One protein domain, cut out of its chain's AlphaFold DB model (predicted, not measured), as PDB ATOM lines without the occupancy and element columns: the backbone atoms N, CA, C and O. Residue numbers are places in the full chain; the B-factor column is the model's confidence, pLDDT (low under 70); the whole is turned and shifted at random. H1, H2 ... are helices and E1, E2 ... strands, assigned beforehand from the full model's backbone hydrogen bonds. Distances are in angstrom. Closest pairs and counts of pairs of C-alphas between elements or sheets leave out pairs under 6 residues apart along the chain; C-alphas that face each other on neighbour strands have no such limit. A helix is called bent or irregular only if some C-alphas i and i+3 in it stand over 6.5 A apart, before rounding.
ATOM      1  N   LEU A  14      24.313   8.450  -6.197       91.19
ATOM      2  CA  LEU A  14      25.358   9.106  -6.978       91.19
ATOM      3  C   LEU A  14      26.616   9.220  -6.111       91.19
ATOM      4  O   LEU A  14      26.571   9.828  -5.045       91.19
ATOM      5  N   TYR A  15      27.718   8.603  -6.532       89.12
ATOM      6  CA  TYR A  15      28.906   8.444  -5.689       89.12
ATOM      7  C   TYR A  15      30.209   8.388  -6.492       89.12
ATOM      8  O   TYR A  15      30.211   8.089  -7.687       89.12
ATOM      9  N   PHE A  16      31.324   8.627  -5.800       87.38
ATOM     10  CA  PHE A  16      32.683   8.378  -6.287       87.38
ATOM     11  C   PHE A  16      33.190   7.038  -5.742       87.38
ATOM     12  O   PHE A  16      32.828   6.654  -4.629       87.38
ATOM     13  N   THR A  17      34.003   6.321  -6.519       83.69
ATOM     14  CA  THR A  17      34.762   5.141  -6.079       83.69
ATOM     15  C   THR A  17      36.217   5.509  -5.781       83.69
ATOM     16  O   THR A  17      36.664   6.605  -6.110       83.69
ATOM     17  N   SER A  18      36.981   4.623  -5.130       80.06
ATOM     18  CA  SER A  18      38.366   4.934  -4.746       80.06
ATOM     19  C   SER A  18      39.254   5.026  -5.976       80.06
ATOM     20  O   SER A  18      40.241   5.739  -5.966       80.06
ATOM     21  N   HIS A  19      38.856   4.363  -7.060       81.94
ATOM     22  CA  HIS A  19      39.476   4.507  -8.370       81.94
ATOM     23  C   HIS A  19      39.170   5.860  -9.028       81.94
ATOM     24  O   HIS A  19      39.935   6.297  -9.877       81.94
ATOM     25  N   CYS A  20      38.114   6.575  -8.618       82.12
ATOM     26  CA  CYS A  20      37.817   7.897  -9.171       82.12
ATOM     27  C   CYS A  20      38.879   8.943  -8.854       82.12
ATOM     28  O   CYS A  20      38.912   9.948  -9.543       82.12
ATOM     29  N   VAL A  21      39.691   8.764  -7.809       81.88
ATOM     30  CA  VAL A  21      40.678   9.776  -7.392       81.88
ATOM     31  C   VAL A  21      42.011   9.665  -8.133       81.88
ATOM     32  O   VAL A  21      42.828  10.573  -8.062       81.88
ATOM     33  N   ILE A  22      42.235   8.551  -8.830       81.56
ATOM     34  CA  ILE A  22      43.424   8.328  -9.667       81.56
ATOM     35  C   ILE A  22      43.114   8.487 -11.162       81.56
ATOM     36  O   ILE A  22      44.011   8.388 -11.991       81.56
ATOM     37  N   GLU A  23      41.844   8.704 -11.507       84.06
ATOM     38  CA  GLU A  23      41.367   9.005 -12.858       84.06
ATOM     39  C   GLU A  23      40.906  10.468 -12.926       84.06
ATOM     40  O   GLU A  23      40.780  11.132 -11.900       84.06
ATOM     41  N   ALA A  24      40.582  10.957 -14.125       88.56
ATOM     42  CA  ALA A  24      39.890  12.234 -14.270       88.56
ATOM     43  C   ALA A  24      38.516  12.216 -13.575       88.56
ATOM     44  O   ALA A  24      37.899  11.156 -13.390       88.56
ATOM     45  N   MET A  25      38.004  13.396 -13.229       89.88
ATOM     46  CA  MET A  25      36.765  13.507 -12.472       89.88
ATOM     47  C   MET A  25      35.584  12.810 -13.166       89.88
ATOM     48  O   MET A  25      35.203  13.109 -14.304       89.88
ATOM     49  N   HIS A  26      34.952  11.888 -12.439       93.75
ATOM     50  CA  HIS A  26      33.752  11.197 -12.889       93.75
ATOM     51  C   HIS A  26      32.933  10.648 -11.727       93.75
ATOM     52  O   HIS A  26      33.476  10.293 -10.685       93.75
ATOM     53  N   ALA A  27      31.629  10.501 -11.936       93.12
ATOM     54  CA  ALA A  27      30.713   9.933 -10.957       93.12
ATOM     55  C   ALA A  27      30.133   8.597 -11.431       93.12
ATOM     56  O   ALA A  27      30.048   8.308 -12.629       93.12
ATOM     57  N   HIS A  28      29.682   7.795 -10.471       93.25
ATOM     58  CA  HIS A  28      28.952   6.555 -10.708       93.25
ATOM     59  C   HIS A  28      27.535   6.659 -10.167       93.25
ATOM     60  O   HIS A  28      27.311   7.286  -9.131       93.25
ATOM     61  N   ALA A  29      26.585   5.993 -10.827       93.38
ATOM     62  CA  ALA A  29      25.251   5.824 -10.261       93.38
ATOM     63  C   ALA A  29      24.739   4.388 -10.329       93.38
ATOM     64  O   ALA A  29      24.895   3.705 -11.338       93.38
ATOM     65  N   SER A  30      24.098   3.925  -9.255       91.94
ATOM     66  CA  SER A  30      23.479   2.595  -9.178       91.94
ATOM     67  C   SER A  30      22.408   2.537  -8.079       91.94
ATOM     68  O   SER A  30      22.304   3.439  -7.246       91.94
ATOM     69  N   LYS A  31      21.564   1.494  -8.082       87.75
ATOM     70  CA  LYS A  31      20.532   1.315  -7.040       87.75
ATOM     71  C   LYS A  31      21.113   0.934  -5.678       87.75
ATOM     72  O   LYS A  31      20.581   1.392  -4.672       87.75
ATOM     73  N   ASP A  32      22.190   0.142  -5.676       82.75
ATOM     74  CA  ASP A  32      22.708  -0.558  -4.488       82.75
ATOM     75  C   ASP A  32      24.240  -0.430  -4.331       82.75
ATOM     76  O   ASP A  32      24.880  -1.316  -3.771       82.75
ATOM     77  N   HIS A  33      24.857   0.625  -4.880       72.19
ATOM     78  CA  HIS A  33      26.315   0.866  -4.859       72.19
ATOM     79  C   HIS A  33      27.190  -0.251  -5.460       72.19
ATOM     80  O   HIS A  33      28.392  -0.312  -5.216       72.19
ATOM     81  N   ARG A  34      26.612  -1.137  -6.276       74.69
ATOM     82  CA  ARG A  34      27.357  -2.195  -6.969       74.69
ATOM     83  C   ARG A  34      27.982  -1.650  -8.250       74.69
ATOM     84  O   ARG A  34      27.296  -1.019  -9.052       74.69
ATOM     85  N   GLU A  35      29.265  -1.938  -8.463       66.81
ATOM     86  CA  GLU A  35      29.970  -1.606  -9.713       66.81
ATOM     87  C   GLU A  35      29.416  -2.393 -10.915       66.81
ATOM     88  O   GLU A  35      29.327  -1.888 -12.043       66.81
ATOM     89  N   SER A  36      28.972  -3.634 -10.679       71.31
ATOM     90  CA  SER A  36      28.260  -4.440 -11.669       71.31
ATOM     91  C   SER A  36      26.860  -3.863 -11.904       71.31
ATOM     92  O   SER A  36      25.899  -4.124 -11.184       71.31
ATOM     93  N   GLY A  37      26.759  -3.024 -12.933       81.19
ATOM     94  CA  GLY A  37      25.520  -2.347 -13.316       81.19
ATOM     95  C   GLY A  37      25.457  -0.870 -12.932       81.19
ATOM     96  O   GLY A  37      24.389  -0.273 -13.093       81.19
ATOM     97  N   SER A  38      26.564  -0.269 -12.476       90.56
ATOM     98  CA  SER A  38      26.652   1.184 -12.343       90.56
ATOM     99  C   SER A  38      26.753   1.872 -13.703       90.56
ATOM    100  O   SER A  38      27.373   1.368 -14.649       90.56
ATOM    101  N   ALA A  39      26.118   3.034 -13.791       94.88
ATOM    102  CA  ALA A  39      26.382   4.017 -14.823       94.88
ATOM    103  C   ALA A  39      27.661   4.796 -14.487       94.88
ATOM    104  O   ALA A  39      27.948   4.986 -13.305       94.88
ATOM    105  N   LYS A  40      28.390   5.260 -15.507       94.56
ATOM    106  CA  LYS A  40      29.605   6.084 -15.383       94.56
ATOM    107  C   LYS A  40      29.411   7.393 -16.148       94.56
ATOM    108  O   LYS A  40      29.016   7.367 -17.316       94.56
ATOM    109  N   PHE A  41      29.701   8.503 -15.475       95.31
ATOM    110  CA  PHE A  41      29.520   9.873 -15.953       95.31
ATOM    111  C   PHE A  41      30.841  10.626 -15.832       95.31
ATOM    112  O   PHE A  41      31.232  10.995 -14.727       95.31
ATOM    113  N   TRP A  42      31.524  10.856 -16.946       95.12
ATOM    114  CA  TRP A  42      32.685  11.741 -16.974       95.12
ATOM    115  C   TRP A  42      32.239  13.194 -16.936       95.12
ATOM    116  O   TRP A  42      31.265  13.545 -17.603       95.12
ATOM    117  N   VAL A  43      32.949  14.018 -16.172       93.94
ATOM    118  CA  VAL A  43      32.614  15.429 -15.962       93.94
ATOM    119  C   VAL A  43      33.720  16.290 -16.553       93.94
ATOM    120  O   VAL A  43      34.889  16.086 -16.231       93.94
ATOM    121  N   ARG A  44      33.358  17.232 -17.424       92.94
ATOM    122  CA  ARG A  44      34.278  18.212 -18.015       92.94
ATOM    123  C   ARG A  44      34.298  19.518 -17.213       92.94
ATOM    124  O   ARG A  44      33.400  19.766 -16.408       92.94
ATOM    125  N   SER A  45      35.293  20.367 -17.462       91.31
ATOM    126  CA  SER A  45      35.483  21.652 -16.769       91.31
ATOM    127  C   SER A  45      34.393  22.689 -17.074       91.31
ATOM    128  O   SER A  45      34.038  23.508 -16.219       91.31
ATOM    129  N   ASP A  46      33.772  22.598 -18.253       89.69
ATOM    130  CA  ASP A  46      32.581  23.372 -18.630       89.69
ATOM    131  C   ASP A  46      31.286  22.870 -17.954       89.69
ATOM    132  O   ASP A  46      30.216  23.456 -18.124       89.69
ATOM    133  N   GLY A  47      31.380  21.791 -17.171       90.12
ATOM    134  CA  GLY A  47      30.267  21.137 -16.493       90.12
ATOM    135  C   GLY A  47      29.512  20.131 -17.356       90.12
ATOM    136  O   GLY A  47      28.618  19.468 -16.831       90.12
ATOM    137  N   SER A  48      29.855  19.970 -18.637       92.88
ATOM    138  CA  SER A  48      29.218  18.978 -19.504       92.88
ATOM    139  C   SER A  48      29.551  17.549 -19.071       92.88
ATOM    140  O   SER A  48      30.622  17.257 -18.525       92.88
ATOM    141  N   VAL A  49      28.603  16.638 -19.306       94.88
ATOM    142  CA  VAL A  49      28.682  15.257 -18.822       94.88
ATOM    143  C   VAL A  49      28.671  14.267 -19.978       94.88
ATOM    144  O   VAL A  49      27.775  14.271 -20.820       94.88
ATOM    145  N   VAL A  50      29.640  13.349 -19.982       94.81
ATOM    146  CA  VAL A  50      29.714  12.243 -20.945       94.81
ATOM    147  C   VAL A  50      29.344  10.934 -20.254       94.81
ATOM    148  O   VAL A  50      30.041  10.460 -19.357       94.81
ATOM    149  N   ILE A  51      28.250  10.315 -20.698       95.12
ATOM    150  CA  ILE A  51      27.806   9.009 -20.197       95.12
ATOM    151  C   ILE A  51      28.574   7.917 -20.945       95.12
ATOM    152  O   ILE A  51      28.252   7.606 -22.090       95.12
ATOM    153  N   SER A  52      29.577   7.311 -20.309       92.62
ATOM    154  CA  SER A  52      30.365   6.232 -20.931       92.62
ATOM    155  C   SER A  52      29.794   4.841 -20.664       92.62
ATOM    156  O   SER A  52      30.097   3.890 -21.379       92.62
ATOM    157  N   LYS A  53      28.982   4.698 -19.611       93.06
ATOM    158  CA  LYS A  53      28.304   3.449 -19.258       93.06
ATOM    159  C   LYS A  53      26.926   3.769 -18.704       93.06
ATOM    160  O   LYS A  53      26.798   4.612 -17.823       93.06
ATOM    161  N   THR A  54      25.903   3.080 -19.196       92.62
ATOM    162  CA  THR A  54      24.504   3.275 -18.785       92.62
ATOM    163  C   THR A  54      24.116   2.436 -17.566       92.62
ATOM    164  O   THR A  54      23.226   2.817 -16.807       92.62
ATOM    165  N   GLY A  55      24.782   1.296 -17.362       89.88
ATOM    166  CA  GLY A  55      24.441   0.352 -16.300       89.88
ATOM    167  C   GLY A  55      22.994  -0.144 -16.407       89.88
ATOM    168  O   GLY A  55      22.437  -0.255 -17.496       89.88
ATOM    169  N   ASN A  56      22.364  -0.401 -15.259       91.06
ATOM    170  CA  ASN A  56      20.958  -0.821 -15.164       91.06
ATOM    171  C   ASN A  56      20.017   0.375 -14.914       91.06
ATOM    172  O   ASN A  56      19.126   0.324 -14.055       91.06
ATOM    173  N   ILE A  57      20.247   1.488 -15.619       92.31
ATOM    174  CA  ILE A  57      19.496   2.739 -15.461       92.31
ATOM    175  C   ILE A  57      18.777   3.088 -16.775       92.31
ATOM    176  O   ILE A  57      19.423   3.173 -17.818       92.31
ATOM    177  N   PRO A  58      17.452   3.340 -16.758       93.62
ATOM    178  CA  PRO A  58      16.729   3.804 -17.939       93.62
ATOM    179  C   PRO A  58      17.255   5.154 -18.440       93.62
ATOM    180  O   PRO A  58      17.546   6.043 -17.636       93.62
ATOM    181  N   ALA A  59      17.265   5.357 -19.759       93.06
ATOM    182  CA  ALA A  59      17.763   6.584 -20.394       93.06
ATOM    183  C   ALA A  59      17.140   7.874 -19.823       93.06
ATOM    184  O   ALA A  59      17.841   8.846 -19.554       93.06
ATOM    185  N   SER A  60      15.835   7.865 -19.529       93.81
ATOM    186  CA  SER A  60      15.148   9.021 -18.933       93.81
ATOM    187  C   SER A  60      15.676   9.403 -17.547       93.81
ATOM    188  O   SER A  60      15.599  10.565 -17.155       93.81
ATOM    189  N   LYS A  61      16.200   8.437 -16.785       95.31
ATOM    190  CA  LYS A  61      16.811   8.665 -15.472       95.31
ATOM    191  C   LYS A  61      18.281   9.044 -15.610       95.31
ATOM    192  O   LYS A  61      18.709   9.944 -14.899       95.31
ATOM    193  N   LEU A  62      19.005   8.436 -16.553       95.00
ATOM    194  CA  LEU A  62      20.379   8.827 -16.887       95.00
ATOM    195  C   LEU A  62      20.467  10.315 -17.227       95.00
ATOM    196  O   LEU A  62      21.276  11.012 -16.631       95.00
ATOM    197  N   ASN A  63      19.574  10.819 -18.081       94.62
ATOM    198  CA  ASN A  63      19.560  12.236 -18.455       94.62
ATOM    199  C   ASN A  63      19.276  13.154 -17.258       94.62
ATOM    200  O   ASN A  63      19.857  14.227 -17.149       94.62
ATOM    201  N   LYS A  64      18.414  12.732 -16.324       95.19
ATOM    202  CA  LYS A  64      18.146  13.496 -15.096       95.19
ATOM    203  C   LYS A  64      19.345  13.516 -14.153       95.19
ATOM    204  O   LYS A  64      19.597  14.537 -13.525       95.19
ATOM    205  N   ILE A  65      20.065  12.401 -14.050       94.88
ATOM    206  CA  ILE A  65      21.288  12.307 -13.248       94.88
ATOM    207  C   ILE A  65      22.399  13.146 -13.887       94.88
ATOM    208  O   ILE A  65      23.020  13.933 -13.185       94.88
ATOM    209  N   ALA A  66      22.595  13.055 -15.204       95.31
ATOM    210  CA  ALA A  66      23.549  13.884 -15.937       95.31
ATOM    211  C   ALA A  66      23.251  15.377 -15.740       95.31
ATOM    212  O   ALA A  66      24.129  16.115 -15.315       95.31
ATOM    213  N   HIS A  67      21.995  15.796 -15.904       95.31
ATOM    214  CA  HIS A  67      21.600  17.187 -15.676       95.31
ATOM    215  C   HIS A  67      21.832  17.651 -14.231       95.31
ATOM    216  O   HIS A  67      22.220  18.790 -13.985       95.31
ATOM    217  N   TYR A  68      21.601  16.772 -13.253       94.69
ATOM    218  CA  TYR A  68      21.922  17.074 -11.862       94.69
ATOM    219  C   TYR A  68      23.429  17.288 -11.673       94.69
ATOM    220  O   TYR A  68      23.820  18.252 -11.017       94.69
ATOM    221  N   ILE A  69      24.267  16.435 -12.268       94.44
ATOM    222  CA  ILE A  69      25.727  16.587 -12.234       94.44
ATOM    223  C   ILE A  69      26.127  17.916 -12.886       94.44
ATOM    224  O   ILE A  69      26.802  18.701 -12.235       94.44
ATOM    225  N   GLU A  70      25.636  18.231 -14.088       94.62
ATOM    226  CA  GLU A  70      25.913  19.500 -14.790       94.62
ATOM    227  C   GLU A  70      25.608  20.734 -13.928       94.62
ATOM    228  O   GLU A  70      26.333  21.724 -13.956       94.62
ATOM    229  N   LYS A  71      24.534  20.699 -13.131       94.88
ATOM    230  CA  LYS A  71      24.157  21.821 -12.256       94.88
ATOM    231  C   LYS A  71      25.000  21.928 -10.988       94.88
ATOM    232  O   LYS A  71      25.090  23.018 -10.430       94.88
ATOM    233  N   ASN A  72      25.601  20.830 -10.538       93.00
ATOM    234  CA  ASN A  72      26.305  20.752  -9.256       93.00
ATOM    235  C   ASN A  72      27.805  20.453  -9.406       93.00
ATOM    236  O   ASN A  72      28.494  20.307  -8.400       93.00
ATOM    237  N   TYR A  73      28.328  20.386 -10.633       93.19
ATOM    238  CA  TYR A  73      29.654  19.843 -10.926       93.19
ATOM    239  C   TYR A  73      30.797  20.539 -10.172       93.19
ATOM    240  O   TYR A  73      31.738  19.870  -9.765       93.19
ATOM    241  N   LYS A  74      30.697  21.852  -9.922       93.12
ATOM    242  CA  LYS A  74      31.698  22.613  -9.152       93.12
ATOM    243  C   LYS A  74      31.774  22.153  -7.702       93.12
ATOM    244  O   LYS A  74      32.838  21.786  -7.227       93.12
ATOM    245  N   GLN A  75      30.620  22.069  -7.036       91.88
ATOM    246  CA  GLN A  75      30.547  21.505  -5.687       91.88
ATOM    247  C   GLN A  75      30.999  20.045  -5.696       91.88
ATOM    248  O   GLN A  75      31.654  19.604  -4.755       91.88
ATOM    249  N   MET A  76      30.668  19.316  -6.774       90.81
ATOM    250  CA  MET A  76      31.136  17.955  -7.006       90.81
ATOM    251  C   MET A  76      32.662  17.847  -7.025       90.81
ATOM    252  O   MET A  76      33.235  16.982  -6.360       90.81
ATOM    253  N   TYR A  77      33.300  18.756  -7.752       91.00
ATOM    254  CA  TYR A  77      34.739  18.838  -7.904       91.00
ATOM    255  C   TYR A  77      35.405  19.215  -6.584       91.00
ATOM    256  O   TYR A  77      36.286  18.489  -6.147       91.00
ATOM    257  N   ASP A  78      34.910  20.235  -5.878       90.38
ATOM    258  CA  ASP A  78      35.492  20.720  -4.617       90.38
ATOM    259  C   ASP A  78      35.583  19.651  -3.518       90.38
ATOM    260  O   ASP A  78      36.458  19.707  -2.653       90.38
ATOM    261  N   LEU A  79      34.662  18.681  -3.475       88.69
ATOM    262  CA  LEU A  79      34.767  17.567  -2.524       88.69
ATOM    263  C   LEU A  79      35.678  16.461  -3.050       88.69
ATOM    264  O   LEU A  79      36.353  15.823  -2.249       88.69
ATOM    265  N   TRP A  80      35.641  16.187  -4.355       89.06
ATOM    266  CA  TRP A  80      36.439  15.135  -4.976       89.06
ATOM    267  C   TRP A  80      37.934  15.496  -4.987       89.06
ATOM    268  O   TRP A  80      38.751  14.656  -4.614       89.06
ATOM    269  N   SER A  81      38.280  16.754  -5.274       89.75
ATOM    270  CA  SER A  81      39.652  17.286  -5.310       89.75
ATOM    271  C   SER A  81      40.344  17.288  -3.945       89.75
ATOM    272  O   SER A  81      41.564  17.299  -3.862       89.75
ATOM    273  N   LYS A  82      39.598  17.155  -2.839       88.88
ATOM    274  CA  LYS A  82      40.190  16.904  -1.508       88.88
ATOM    275  C   LYS A  82      40.921  15.564  -1.416       88.88
ATOM    276  O   LYS A  82      41.630  15.330  -0.442       88.88
ATOM    277  N   TYR A  83      40.682  14.664  -2.370       85.81
ATOM    278  CA  TYR A  83      41.207  13.303  -2.380       85.81
ATOM    279  C   TYR A  83      41.972  12.967  -3.665       85.81
ATOM    280  O   TYR A  83      42.439  11.836  -3.778       85.81
ATOM    281  N   SER A  84      42.071  13.896  -4.621       85.12
ATOM    282  CA  SER A  84      42.667  13.681  -5.940       85.12
ATOM    283  C   SER A  84      43.451  14.905  -6.399       85.12
ATOM    284  O   SER A  84      42.953  16.020  -6.286       85.12
ATOM    285  N   ASP A  85      44.618  14.664  -6.996       85.56
ATOM    286  CA  ASP A  85      45.418  15.680  -7.692       85.56
ATOM    287  C   ASP A  85      45.111  15.734  -9.206       85.56
ATOM    288  O   ASP A  85      45.835  16.366  -9.972       85.56
ATOM    289  N   GLN A  86      44.080  15.017  -9.672       88.12
ATOM    290  CA  GLN A  86      43.676  14.981 -11.082       88.12
ATOM    291  C   GLN A  86      42.685  16.110 -11.426       88.12
ATOM    292  O   GLN A  86      42.108  16.759 -10.552       88.12
ATOM    293  N   GLY A  87      42.466  16.328 -12.725       88.19
ATOM    294  CA  GLY A  87      41.557  17.349 -13.260       88.19
ATOM    295  C   GLY A  87      40.226  16.805 -13.784       88.19
ATOM    296  O   GLY A  87      39.823  15.661 -13.527       88.19
ATOM    297  N   PHE A  88      39.526  17.640 -14.548       89.69
ATOM    298  CA  PHE A  88      38.317  17.238 -15.258       89.69
ATOM    299  C   PHE A  88      38.633  16.322 -16.449       89.69
ATOM    300  O   PHE A  88      39.752  16.242 -16.956       89.69
ATOM    301  N   TYR A  89      37.622  15.595 -16.922       87.44
ATOM    302  CA  TYR A  89      37.767  14.726 -18.084       87.44
ATOM    303  C   TYR A  89      38.036  15.528 -19.360       87.44
ATOM    304  O   TYR A  89      37.267  16.429 -19.697       87.44
ATOM    305  N   ASN A  90      39.068  15.132 -20.111       78.06
ATOM    306  CA  ASN A  90      39.519  15.814 -21.328       78.06
ATOM    307  C   ASN A  90      39.813  17.310 -21.131       78.06
ATOM    308  O   ASN A  90      39.690  18.077 -22.084       78.06
ATOM    309  N   GLU A  91      40.241  17.724 -19.937       65.44
ATOM    310  CA  GLU A  91      41.171  18.846 -19.890       65.44
ATOM    311  C   GLU A  91      42.430  18.365 -20.613       65.44
ATOM    312  O   GLU A  91      43.243  17.618 -20.069       65.44
ATOM    313  N   SER A  92      42.562  18.724 -21.895       48.94
ATOM    314  CA  SER A  92      43.900  18.965 -22.409       48.94
ATOM    315  C   SER A  92      44.550  19.903 -21.407       48.94
ATOM    316  O   SER A  92      43.916  20.852 -20.945       48.94
ATOM    317  N   CYS A  93      45.767  19.566 -20.995       43.94
ATOM    318  CA  CYS A  93      46.600  20.475 -20.240       43.94
ATOM    319  C   CYS A  93      46.760  21.711 -21.129       43.94
ATOM    320  O   CYS A  93      47.605  21.725 -22.020       43.94
ATOM    321  N   ASP A  94      45.876  22.693 -20.971       45.97
ATOM    322  CA  ASP A  94      45.998  24.000 -21.592       45.97
ATOM    323  C   ASP A  94      47.090  24.728 -20.805       45.97
ATOM    324  O   ASP A  94      46.859  25.722 -20.120       45.97
ATOM    325  N   SER A  95      48.312  24.203 -20.894       47.66
ATOM    326  CA  SER A  95      49.519  24.948 -20.597       47.66
ATOM    327  C   SER A  95      49.745  25.942 -21.742       47.66
ATOM    328  O   SER A  95      50.744  25.872 -22.451       47.66
ATOM    329  N   ALA A  96      48.814  26.877 -21.957       52.97
ATOM    330  CA  ALA A  96      49.074  28.023 -22.829       52.97
ATOM    331  C   ALA A  96      50.315  28.802 -22.338       52.97
ATOM    332  O   ALA A  96      51.035  29.386 -23.132       52.97
ATOM    333  N   GLU A  97      50.642  28.713 -21.042       54.91
ATOM    334  CA  GLU A  97      51.878  29.279 -20.489       54.91
ATOM    335  C   GLU A  97      53.145  28.460 -20.806       54.91
ATOM    336  O   GLU A  97      54.247  29.000 -20.771       54.91
ATOM    337  N   GLU A  98      53.029  27.169 -21.136       56.34
ATOM    338  CA  GLU A  98      54.188  26.315 -21.440       56.34
ATOM    339  C   GLU A  98      54.543  26.371 -22.931       56.34
ATOM    340  O   GLU A  98      55.725  26.288 -23.255       56.34
ATOM    341  N   SER A  99      53.576  26.608 -23.835       57.66
ATOM    342  CA  SER A  99      53.905  26.928 -25.234       57.66
ATOM    343  C   SER A  99      54.582  28.287 -25.349       57.66
ATOM    344  O   SER A  99      55.618  28.371 -25.991       57.66
ATOM    345  N   ASP A 100      54.068  29.308 -24.657       62.44
ATOM    346  CA  ASP A 100      54.668  30.648 -24.674       62.44
ATOM    347  C   ASP A 100      56.073  30.641 -24.046       62.44
ATOM    348  O   ASP A 100      56.968  31.338 -24.518       62.44
ATOM    349  N   TYR A 101      56.305  29.808 -23.021       65.62
ATOM    350  CA  TYR A 101      57.639  29.611 -22.448       65.62
ATOM    351  C   TYR A 101      58.586  28.863 -23.393       65.62
ATOM    352  O   TYR A 101      59.755  29.225 -23.484       65.62
ATOM    353  N   ILE A 102      58.118  27.819 -24.082       67.00
ATOM    354  CA  ILE A 102      58.933  27.065 -25.047       67.00
ATOM    355  C   ILE A 102      59.262  27.938 -26.265       67.00
ATOM    356  O   ILE A 102      60.410  27.929 -26.701       67.00
ATOM    357  N   ASP A 103      58.301  28.713 -26.767       71.19
ATOM    358  CA  ASP A 103      58.497  29.627 -27.892       71.19
ATOM    359  C   ASP A 103      59.454  30.775 -27.508       71.19
ATOM    360  O   ASP A 103      60.417  31.014 -28.237       71.19
ATOM    361  N   ASP A 104      59.314  31.387 -26.320       74.69
ATOM    362  CA  ASP A 104      60.289  32.367 -25.790       74.69
ATOM    363  C   ASP A 104      61.688  31.750 -25.616       74.69
ATOM    364  O   ASP A 104      62.704  32.376 -25.927       74.69
ATOM    365  N   LEU A 105      61.779  30.501 -25.147       72.62
ATOM    366  CA  LEU A 105      63.058  29.808 -24.993       72.62
ATOM    367  C   LEU A 105      63.725  29.548 -26.352       72.62
ATOM    368  O   LEU A 105      64.941  29.696 -26.470       72.62
ATOM    369  N   ILE A 106      62.944  29.168 -27.367       76.50
ATOM    370  CA  ILE A 106      63.419  28.926 -28.733       76.50
ATOM    371  C   ILE A 106      63.900  30.232 -29.371       76.50
ATOM    372  O   ILE A 106      64.997  30.251 -29.933       76.50
ATOM    373  N   ASP A 107      63.149  31.325 -29.237       78.56
ATOM    374  CA  ASP A 107      63.546  32.640 -29.756       78.56
ATOM    375  C   ASP A 107      64.848  33.122 -29.102       78.56
ATOM    376  O   ASP A 107      65.806  33.484 -29.788       78.56
ATOM    377  N   ARG A 108      64.970  32.983 -27.777       76.00
ATOM    378  CA  ARG A 108      66.202  33.322 -27.044       76.00
ATOM    379  C   ARG A 108      67.401  32.452 -27.417       76.00
ATOM    380  O   ARG A 108      68.538  32.898 -27.276       76.00
ATOM    381  N   MET A 109      67.175  31.209 -27.843       74.06
ATOM    382  CA  MET A 109      68.239  30.328 -28.335       74.06
ATOM    383  C   MET A 109      68.672  30.680 -29.765       74.06
ATOM    384  O   MET A 109      69.837  30.469 -30.101       74.06
ATOM    385  N   ASN A 110      67.775  31.234 -30.583       70.62
ATOM    386  CA  ASN A 110      68.069  31.645 -31.956       70.62
ATOM    387  C   ASN A 110      68.746  33.025 -32.037       70.62
ATOM    388  O   ASN A 110      69.598  33.220 -32.899       70.62
ATOM    389  N   ASP A 111      68.462  33.933 -31.100       67.25
ATOM    390  CA  ASP A 111      69.072  35.275 -31.033       67.25
ATOM    391  C   ASP A 111      70.528  35.287 -30.511       67.25
ATOM    392  O   ASP A 111      71.177  36.332 -30.464       67.25
ATOM    393  N   GLY A 112      71.063  34.132 -30.100       58.31
ATOM    394  CA  GLY A 112      72.439  33.976 -29.606       58.31
ATOM    395  C   GLY A 112      73.449  33.456 -30.636       58.31
ATOM    396  O   GLY A 112      74.577  33.140 -30.255       58.31
TER     397      GLY A 112
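AT A GLANCE: This is residues 14 to 112 of the 114 residues of an uncharacterized protein of bacterium UBP9_UBA11836 (UniProt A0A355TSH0). A small compact body, made of a three-stranded sheet with the long, kinked helix H2 packed slantwise over one face, has an arm, residues 92 to 112, that sticks out far from it and holds the helix H3. The arm makes the length: the C-alphas span 65 by 25 by 22 A, while the body without it spans 31 by 23 by 19 A. The printed part has 99 residues, with three named helices and three named strands in the order H1, E1, E2, E3, H2, H3, and its class is mixed, helices and strands. The sheet has the order E1 - E2 - E3, all antiparallel. The whole is loose, with a radius of gyration of the C-alphas of 18.3 A.

HOW THE PARTS SIT: Residues 14 to 15 pair antiparallel with residues 28 to 29 of E1, residues 26 to 30. H1, residues 18 to 21, is not on the sheet, but only just, with 4 pairs of C-alphas within 10 A. E1 and E2, residues 39 to 43, form a hairpin at 157 degrees, with N 39 and O 29 at 2.8 A. E2 and E3, residues 49 to 53, form another at 150 degrees, with N 42 and O 50 at 2.9 A. The three strands are a meander, each the antiparallel neighbour of the one before. H2, residues 59 to 80, is on one face of the sheet, two layers in all, at a height over the sheet of 7.2 A. It lies over E2 and E3, and on the local plane it runs slantwise to the strands, at 46 degrees to E2. Its closest C-alphas to E3 are those of Ala 66 and Val 49, 6.0 A apart. H1 and H2 are close but not clearly touching, the C-alphas of Val 21 and Trp 80 being 7.2 A apart. H3, residues 96 to 110, is apart from H2. Every O i to N i+4 pair is within hydrogen-bond range in H3, and 15 of 18 are in H2; H1 is too short for such a pair.

IN THESE COORDINATES: H1 begins at C-alpha 18, (38.366, 4.934, -4.746). E1 is 13.9 A long, E2 13.1 A and E3 11.8 A. H2 is 25.7 A long and irregular, C-alphas 71 and 74 being 8.2 A apart, with a kink of 76 degrees near residue 74. H3 is 21.4 A long and ends at C-alpha 110, (68.069, 31.645, -31.956).

THE WHOLE: The two C-alphas farthest apart, those of Asp 32 and Gly 112, are 65.5 A apart. The printed part has no cut. The link from H2 to H3, 15 residues, is long. The mean pLDDT of the printed part is 83.7; residue 35, residues 91 to 102 and residues 111 to 112 are under 70.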